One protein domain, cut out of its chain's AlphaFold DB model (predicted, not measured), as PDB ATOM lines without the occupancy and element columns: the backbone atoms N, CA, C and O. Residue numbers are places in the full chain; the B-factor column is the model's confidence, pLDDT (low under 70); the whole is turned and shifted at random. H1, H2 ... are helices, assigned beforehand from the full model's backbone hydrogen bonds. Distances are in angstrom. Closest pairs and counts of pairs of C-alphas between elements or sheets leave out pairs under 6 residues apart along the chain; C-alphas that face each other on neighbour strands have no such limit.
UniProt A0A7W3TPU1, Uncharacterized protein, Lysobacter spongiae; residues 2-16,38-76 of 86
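AT A GLANCE: This is residues 2 to 16 and 38 to 76 of the 86 residues of an uncharacterized protein of Lysobacter spongiae (UniProt A0A7W3TPU1). One long helix, H3, makes one side of a flat, open V; the tail of residues 67 to 76 folds back from its end, and the short helices H1 and H2 lie beyond that tail. The printed part has 54 residues with three named helices, in the order H1, H2, H3, and no named strand: all helix. It is loose, with a radius of gyration of the C-alphas of 14.5 A, and spans 40 by 31 by 9 A.

IN THESE COORDINATES: Find C-alpha 6 at (-24.207, 41.293, -38.280), where H1, residues 6 to 9, begins. H2 is residues 11 to 14. H3, residues 44 to 66, runs 32.9 A to C-alpha 66 at (-34.575, 56.546, -30.563).

HOW THE PARTS SIT: Look at Lys 7 and Tyr 14: H1 and H2 are close but not clearly touching, these closest C-alphas being 5.6 A apart. H3 is apart from both. In H3 every O i to N i+4 pair is within hydrogen-bond range; H1 and H2 are too short for such a pair.

THE WHOLE: Residues 17 to 37 are not printed; C-alphas 16 and 38 are 28.5 A apart across the cut. Residues 39 to 45 and 47 to 53 stand free. No printed residue is under 70 in pLDDT.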
ATOM      1  N   ASP A   2     -33.287  50.002 -42.109       82.00
ATOM      2  CA  ASP A   2     -33.153  48.552 -42.055       82.00
ATOM      3  C   ASP A   2     -32.416  48.147 -40.784       82.00
ATOM      4  O   ASP A   2     -31.532  48.853 -40.293       82.00
ATOM      5  N   LYS A   3     -32.842  47.024 -40.213       89.81
ATOM      6  CA  LYS A   3     -32.264  46.485 -38.991       89.81
ATOM      7  C   LYS A   3     -31.007  45.705 -39.352       89.81
ATOM      8  O   LYS A   3     -31.096  44.696 -40.045       89.81
ATOM      9  N   ILE A   4     -29.865  46.141 -38.837       92.94
ATOM     10  CA  ILE A   4     -28.580  45.483 -39.066       92.94
ATOM     11  C   ILE A   4     -28.506  44.210 -38.218       92.94
ATOM     12  O   ILE A   4     -28.739  44.240 -37.004       92.94
ATOM     13  N   ASP A   5     -28.167  43.088 -38.846       92.50
ATOM     14  CA  ASP A   5     -27.989  41.800 -38.179       92.50
ATOM     15  C   ASP A   5     -26.648  41.185 -38.580       92.50
ATOM     16  O   ASP A   5     -26.567  40.311 -39.442       92.50
ATOM     17  N   LEU A   6     -25.582  41.640 -37.917       89.12
ATOM     18  CA  LEU A   6     -24.207  41.293 -38.280       89.12
ATOM     19  C   LEU A   6     -23.940  39.782 -38.264       89.12
ATOM     20  O   LEU A   6     -23.155  39.307 -39.073       89.12
ATOM     21  N   LYS A   7     -24.615  38.990 -37.421       87.25
ATOM     22  CA  LYS A   7     -24.485  37.515 -37.438       87.25
ATOM     23  C   LYS A   7     -25.112  36.862 -38.676       87.25
ATOM     24  O   LYS A   7     -24.744  35.745 -39.042       87.25
ATOM     25  N   SER A   8     -26.092  37.522 -39.288       86.94
ATOM     26  CA  SER A   8     -26.722  37.081 -40.533       86.94
ATOM     27  C   SER A   8     -25.894  37.512 -41.742       86.94
ATOM     28  O   SER A   8     -25.799  36.743 -42.703       86.94
ATOM     29  N   ASP A   9     -25.253  38.678 -41.654       86.88
ATOM     30  CA  ASP A   9     -24.359  39.217 -42.682       86.88
ATOM     31  C   ASP A   9     -23.006  38.475 -42.700       86.88
ATOM     32  O   ASP A   9     -22.500  38.102 -43.757       86.88
ATOM     33  N   LEU A  10     -22.453  38.157 -41.525       87.00
ATOM     34  CA  LEU A  10     -21.161  37.488 -41.329       87.00
ATOM     35  C   LEU A  10     -21.345  35.995 -41.023       87.00
ATOM     36  O   LEU A  10     -20.988  35.492 -39.957       87.00
ATOM     37  N   LYS A  11     -21.916  35.249 -41.969       82.25
ATOM     38  CA  LYS A  11     -22.280  33.837 -41.745       82.25
ATOM     39  C   LYS A  11     -21.100  32.944 -41.369       82.25
ATOM     40  O   LYS A  11     -21.281  32.035 -40.569       82.25
ATOM     41  N   THR A  12     -19.920  33.175 -41.939       82.56
ATOM     42  CA  THR A  12     -18.762  32.290 -41.754       82.56
ATOM     43  C   THR A  12     -18.320  32.190 -40.287       82.56
ATOM     44  O   THR A  12     -18.300  31.069 -39.779       82.56
ATOM     45  N   PRO A  13     -18.030  33.298 -39.569       85.25
ATOM     46  CA  PRO A  13     -17.661  33.216 -38.153       85.25
ATOM     47  C   PRO A  13     -18.832  32.849 -37.226       85.25
ATOM     48  O   PRO A  13     -18.614  32.189 -36.217       85.25
ATOM     49  N   TYR A  14     -20.075  33.226 -37.555       89.12
ATOM     50  CA  TYR A  14     -21.213  33.067 -36.632       89.12
ATOM     51  C   TYR A  14     -22.074  31.821 -36.862       89.12
ATOM     52  O   TYR A  14     -22.892  31.465 -36.013       89.12
ATOM     53  N   ARG A  15     -21.945  31.163 -38.017       88.25
ATOM     54  CA  ARG A  15     -22.692  29.949 -38.383       88.25
ATOM     55  C   ARG A  15     -21.772  28.928 -39.075       88.25
ATOM     56  O   ARG A  15     -22.079  28.504 -40.194       88.25
ATOM     57  N   PRO A  16     -20.650  28.531 -38.444       89.62
ATOM     58  CA  PRO A  16     -19.731  27.564 -39.029       89.62
ATOM     59  C   PRO A  16     -20.371  26.171 -39.143       89.62
ATOM     60  O   PRO A  16     -21.244  25.787 -38.362       89.62
ATOM     61  N   GLY A  38     -10.640  33.738 -13.009       85.00
ATOM     62  CA  GLY A  38     -11.316  32.688 -12.251       85.00
ATOM     63  C   GLY A  38     -12.264  31.804 -13.067       85.00
ATOM     64  O   GLY A  38     -12.313  31.843 -14.296       85.00
ATOM     65  N   ASN A  39     -12.999  30.941 -12.361       86.56
ATOM     66  CA  ASN A  39     -13.910  29.974 -12.973       86.56
ATOM     67  C   ASN A  39     -15.275  30.632 -13.267       86.56
ATOM     68  O   ASN A  39     -15.983  30.991 -12.319       86.56
ATOM     69  N   PRO A  40     -15.697  30.745 -14.542       88.00
ATOM     70  CA  PRO A  40     -16.961  31.391 -14.903       88.00
ATOM     71  C   PRO A  40     -18.195  30.654 -14.364       88.00
ATOM     72  O   PRO A  40     -19.254  31.256 -14.235       88.00
ATOM     73  N   ASN A  41     -18.070  29.371 -14.008       88.88
ATOM     74  CA  ASN A  41     -19.182  28.584 -13.468       88.88
ATOM     75  C   ASN A  41     -19.483  28.885 -11.993       88.88
ATOM     76  O   ASN A  41     -20.534  28.490 -11.497       88.88
ATOM     77  N   THR A  42     -18.561  29.534 -11.275       90.12
ATOM     78  CA  THR A  42     -18.687  29.783  -9.827       90.12
ATOM     79  C   THR A  42     -18.452  31.240  -9.440       90.12
ATOM     80  O   THR A  42     -18.652  31.606  -8.286       90.12
ATOM     81  N   SER A  43     -17.971  32.064 -10.368       92.06
ATOM     82  CA  SER A  43     -17.626  33.459 -10.115       92.06
ATOM     83  C   SER A  43     -18.858  34.355 -10.217       92.06
ATOM     84  O   SER A  43     -19.387  34.560 -11.310       92.06
ATOM     85  N   GLU A  44     -19.276  34.956  -9.099       93.88
ATOM     86  CA  GLU A  44     -20.327  35.987  -9.121       93.88
ATOM     87  C   GLU A  44     -19.887  37.192  -9.967       93.88
ATOM     88  O   GLU A  44     -20.668  37.723 -10.748       93.88
ATOM     89  N   LYS A  45     -18.593  37.539  -9.933       93.50
ATOM     90  CA  LYS A  45     -18.018  38.617 -10.749       93.50
ATOM     91  C   LYS A  45     -18.194  38.369 -12.250       93.50
ATOM     92  O   LYS A  45     -18.444  39.312 -13.001       93.50
ATOM     93  N   TYR A  46     -18.084  37.118 -12.709       93.81
ATOM     94  CA  TYR A  46     -18.361  36.778 -14.110       93.81
ATOM     95  C   TYR A  46     -19.834  37.026 -14.453       93.81
ATOM     96  O   TYR A  46     -20.137  37.635 -15.477       93.81
ATOM     97  N   LYS A  47     -20.753  36.617 -13.573       94.62
ATOM     98  CA  LYS A  47     -22.190  36.840 -13.754       94.62
ATOM     99  C   LYS A  47     -22.536  38.332 -13.806       94.62
ATOM    100  O   LYS A  47     -23.164  38.767 -14.769       94.62
ATOM    101  N   GLU A  48     -22.046  39.121 -12.853       96.06
ATOM    102  CA  GLU A  48     -22.206  40.583 -12.831       96.06
ATOM    103  C   GLU A  48     -21.634  41.241 -14.095       96.06
ATOM    104  O   GLU A  48     -22.232  42.151 -14.668       96.06
ATOM    105  N   THR A  49     -20.492  40.744 -14.580       95.81
ATOM    106  CA  THR A  49     -19.861  41.230 -15.812       95.81
ATOM    107  C   THR A  49     -20.749  40.994 -17.032       95.81
ATOM    108  O   THR A  49     -20.946  41.901 -17.843       95.81
ATOM    109  N   VAL A  50     -21.318  39.793 -17.164       95.69
ATOM    110  CA  VAL A  50     -22.239  39.466 -18.262       95.69
ATOM    111  C   VAL A  50     -23.486  40.350 -18.206       95.69
ATOM    112  O   VAL A  50     -23.908  40.888 -19.232       95.69
ATOM    113  N   GLU A  51     -24.055  40.548 -17.016       96.75
ATOM    114  CA  GLU A  51     -25.205  41.435 -16.811       96.75
ATOM    115  C   GLU A  51     -24.886  42.884 -17.207       96.75
ATOM    116  O   GLU A  51     -25.655  43.512 -17.944       96.75
ATOM    117  N   ALA A  52     -23.723  43.400 -16.799       97.69
ATOM    118  CA  ALA A  52     -23.268  44.742 -17.147       97.69
ATOM    119  C   ALA A  52     -23.084  44.918 -18.665       97.69
ATOM    120  O   ALA A  52     -23.578  45.894 -19.237       97.69
ATOM    121  N   LEU A  53     -22.443  43.956 -19.340       97.88
ATOM    122  CA  LEU A  53     -22.232  43.989 -20.791       97.88
ATOM    123  C   LEU A  53     -23.558  44.042 -21.559       97.88
ATOM    124  O   LEU A  53     -23.708  44.851 -22.482       97.88
ATOM    125  N   TYR A  54     -24.545  43.230 -21.170       97.75
ATOM    126  CA  TYR A  54     -25.864  43.271 -21.802       97.75
ATOM    127  C   TYR A  54     -26.617  44.563 -21.491       97.75
ATOM    128  O   TYR A  54     -27.205  45.151 -22.402       97.75
ATOM    129  N   SER A  55     -26.568  45.036 -20.244       98.19
ATOM    130  CA  SER A  55     -27.208  46.290 -19.835       98.19
ATOM    131  C   SER A  55     -26.725  47.473 -20.682       98.19
ATOM    132  O   SER A  55     -27.531  48.193 -21.283       98.19
ATOM    133  N   VAL A  56     -25.405  47.619 -20.838       98.06
ATOM    134  CA  VAL A  56     -24.803  48.668 -21.675       98.06
ATOM    135  C   VAL A  56     -25.165  48.472 -23.151       98.06
ATOM    136  O   VAL A  56     -25.604  49.418 -23.808       98.06
ATOM    137  N   SER A  57     -25.060  47.243 -23.671       97.56
ATOM    138  CA  SER A  57     -25.345  46.937 -25.081       97.56
ATOM    139  C   SER A  57     -26.774  47.304 -25.491       97.56
ATOM    140  O   SER A  57     -26.990  47.932 -26.532       97.56
ATOM    141  N   TYR A  58     -27.765  46.943 -24.671       97.62
ATOM    142  CA  TYR A  58     -29.163  47.282 -24.936       97.62
ATOM    143  C   TYR A  58     -29.442  48.773 -24.753       97.62
ATOM    144  O   TYR A  58     -30.195  49.345 -25.543       97.62
ATOM    145  N   THR A  59     -28.810  49.414 -23.769       98.19
ATOM    146  CA  THR A  59     -28.938  50.862 -23.550       98.19
ATOM    147  C   THR A  59     -28.479  51.647 -24.779       98.19
ATOM    148  O   THR A  59     -29.230  52.483 -25.286       98.19
ATOM    149  N   ILE A  60     -27.298  51.326 -25.321       97.00
ATOM    150  CA  ILE A  60     -26.758  51.952 -26.538       97.00
ATOM    151  C   ILE A  60     -27.682  51.698 -27.730       97.00
ATOM    152  O   ILE A  60     -28.071  52.638 -28.425       97.00
ATOM    153  N   LYS A  61     -28.103  50.444 -27.939       96.12
ATOM    154  CA  LYS A  61     -29.029  50.084 -29.017       96.12
ATOM    155  C   LYS A  61     -30.304  50.924 -28.990       96.12
ATOM    156  O   LYS A  61     -30.720  51.450 -30.023       96.12
ATOM    157  N   PHE A  62     -30.956  51.026 -27.833       97.19
ATOM    158  CA  PHE A  62     -32.215  51.760 -27.727       97.19
ATOM    159  C   PHE A  62     -32.021  53.274 -27.826       97.19
ATOM    160  O   PHE A  62     -32.886  53.944 -28.393       97.19
ATOM    161  N   ALA A  63     -30.897  53.809 -27.343       97.56
ATOM    162  CA  ALA A  63     -30.546  55.214 -27.534       97.56
ATOM    163  C   ALA A  63     -30.391  55.556 -29.027       97.56
ATOM    164  O   ALA A  63     -31.091  56.436 -29.524       97.56
ATOM    165  N   LEU A  64     -29.584  54.785 -29.763       96.31
ATOM    166  CA  LEU A  64     -29.354  54.990 -31.198       96.31
ATOM    167  C   LEU A  64     -30.627  54.818 -32.032       96.31
ATOM    168  O   LEU A  64     -30.875  55.584 -32.968       96.31
ATOM    169  N   LYS A  65     -31.470  53.845 -31.669       95.06
ATOM    170  CA  LYS A  65     -32.761  53.633 -32.329       95.06
ATOM    171  C   LYS A  65     -33.708  54.812 -32.116       95.06
ATOM    172  O   LYS A  65     -34.383  55.227 -33.058       95.06
ATOM    173  N   ARG A  66     -33.758  55.366 -30.897       96.25
ATOM    174  CA  ARG A  66     -34.575  56.546 -30.563       96.25
ATOM    175  C   ARG A  66     -34.130  57.777 -31.352       96.25
ATOM    176  O   ARG A  66     -34.977  58.530 -31.819       96.25
ATOM    177  N   GLU A  67     -32.826  57.936 -31.552       96.38
ATOM    178  CA  GLU A  67     -32.232  59.013 -32.354       96.38
ATOM    179  C   GLU A  67     -32.324  58.769 -33.869       96.38
ATOM    180  O   GLU A  67     -31.896  59.607 -34.658       96.38
ATOM    181  N   LYS A  68     -32.908  57.638 -34.296       93.56
ATOM    182  CA  LYS A  68     -32.991  57.202 -35.701       93.56
ATOM    183  C   LYS A  68     -31.619  57.114 -36.390       93.56
ATOM    184  O   LYS A  68     -31.557  57.140 -37.617       93.56
ATOM    185  N   ALA A  69     -30.546  56.968 -35.614       93.88
ATOM    186  CA  ALA A  69     -29.176  56.875 -36.106       93.88
ATOM    187  C   ALA A  69     -28.819  55.447 -36.543       93.88
ATOM    188  O   ALA A  69     -28.185  55.258 -37.578       93.88
ATOM    189  N   LEU A  70     -29.242  54.433 -35.774       93.94
ATOM    190  CA  LEU A  70     -28.955  53.024 -36.058       93.94
ATOM    191  C   LEU A  70     -29.989  52.099 -35.403       93.94
ATOM    192  O   LEU A  70     -30.415  52.347 -34.277       93.94
ATOM    193  N   ASP A  71     -30.349  50.999 -36.067       95.25
ATOM    194  CA  ASP A  71     -31.079  49.883 -35.451       95.25
ATOM    195  C   ASP A  71     -30.336  48.579 -35.752       95.25
ATOM    196  O   ASP A  71     -30.152  48.222 -36.913       95.25
ATOM    197  N   TYR A  72     -29.886  47.876 -34.711       95.06
ATOM    198  CA  TYR A  72     -29.089  46.658 -34.851       95.06
ATOM    199  C   TYR A  72     -29.490  45.564 -33.851       95.06
ATOM    200  O   TYR A  72     -30.159  45.789 -32.832       95.06
ATOM    201  N   VAL A  73     -29.119  44.323 -34.151       95.25
ATOM    202  CA  VAL A  73     -29.245  43.175 -33.243       95.25
ATOM    203  C   VAL A  73     -28.060  43.157 -32.277       95.25
ATOM    204  O   VAL A  73     -26.918  43.240 -32.711       95.25
ATOM    205  N   VAL A  74     -28.322  43.021 -30.970       95.75
ATOM    206  CA  VAL A  74     -27.250  42.763 -29.993       95.75
ATOM    207  C   VAL A  74     -26.640  41.397 -30.316       95.75
ATOM    208  O   VAL A  74     -27.365  40.403 -30.408       95.75
ATOM    209  N   MET A  75     -25.329  41.383 -30.542       94.88
ATOM    210  CA  MET A  75     -24.565  40.197 -30.926       94.88
ATOM    211  C   MET A  75     -24.457  39.197 -29.763       94.88
ATOM    212  O   MET A  75     -24.644  39.588 -28.609       94.88
ATOM    213  N   PRO A  76     -24.225  37.901 -30.047       94.19
ATOM    214  CA  PRO A  76     -24.012  36.905 -29.001       94.19
ATOM    215  C   PRO A  76     -22.820  37.274 -28.109       94.19
ATOM    216  O   PRO A  76     -21.869  37.904 -28.564       94.19
TER     217      PRO A  76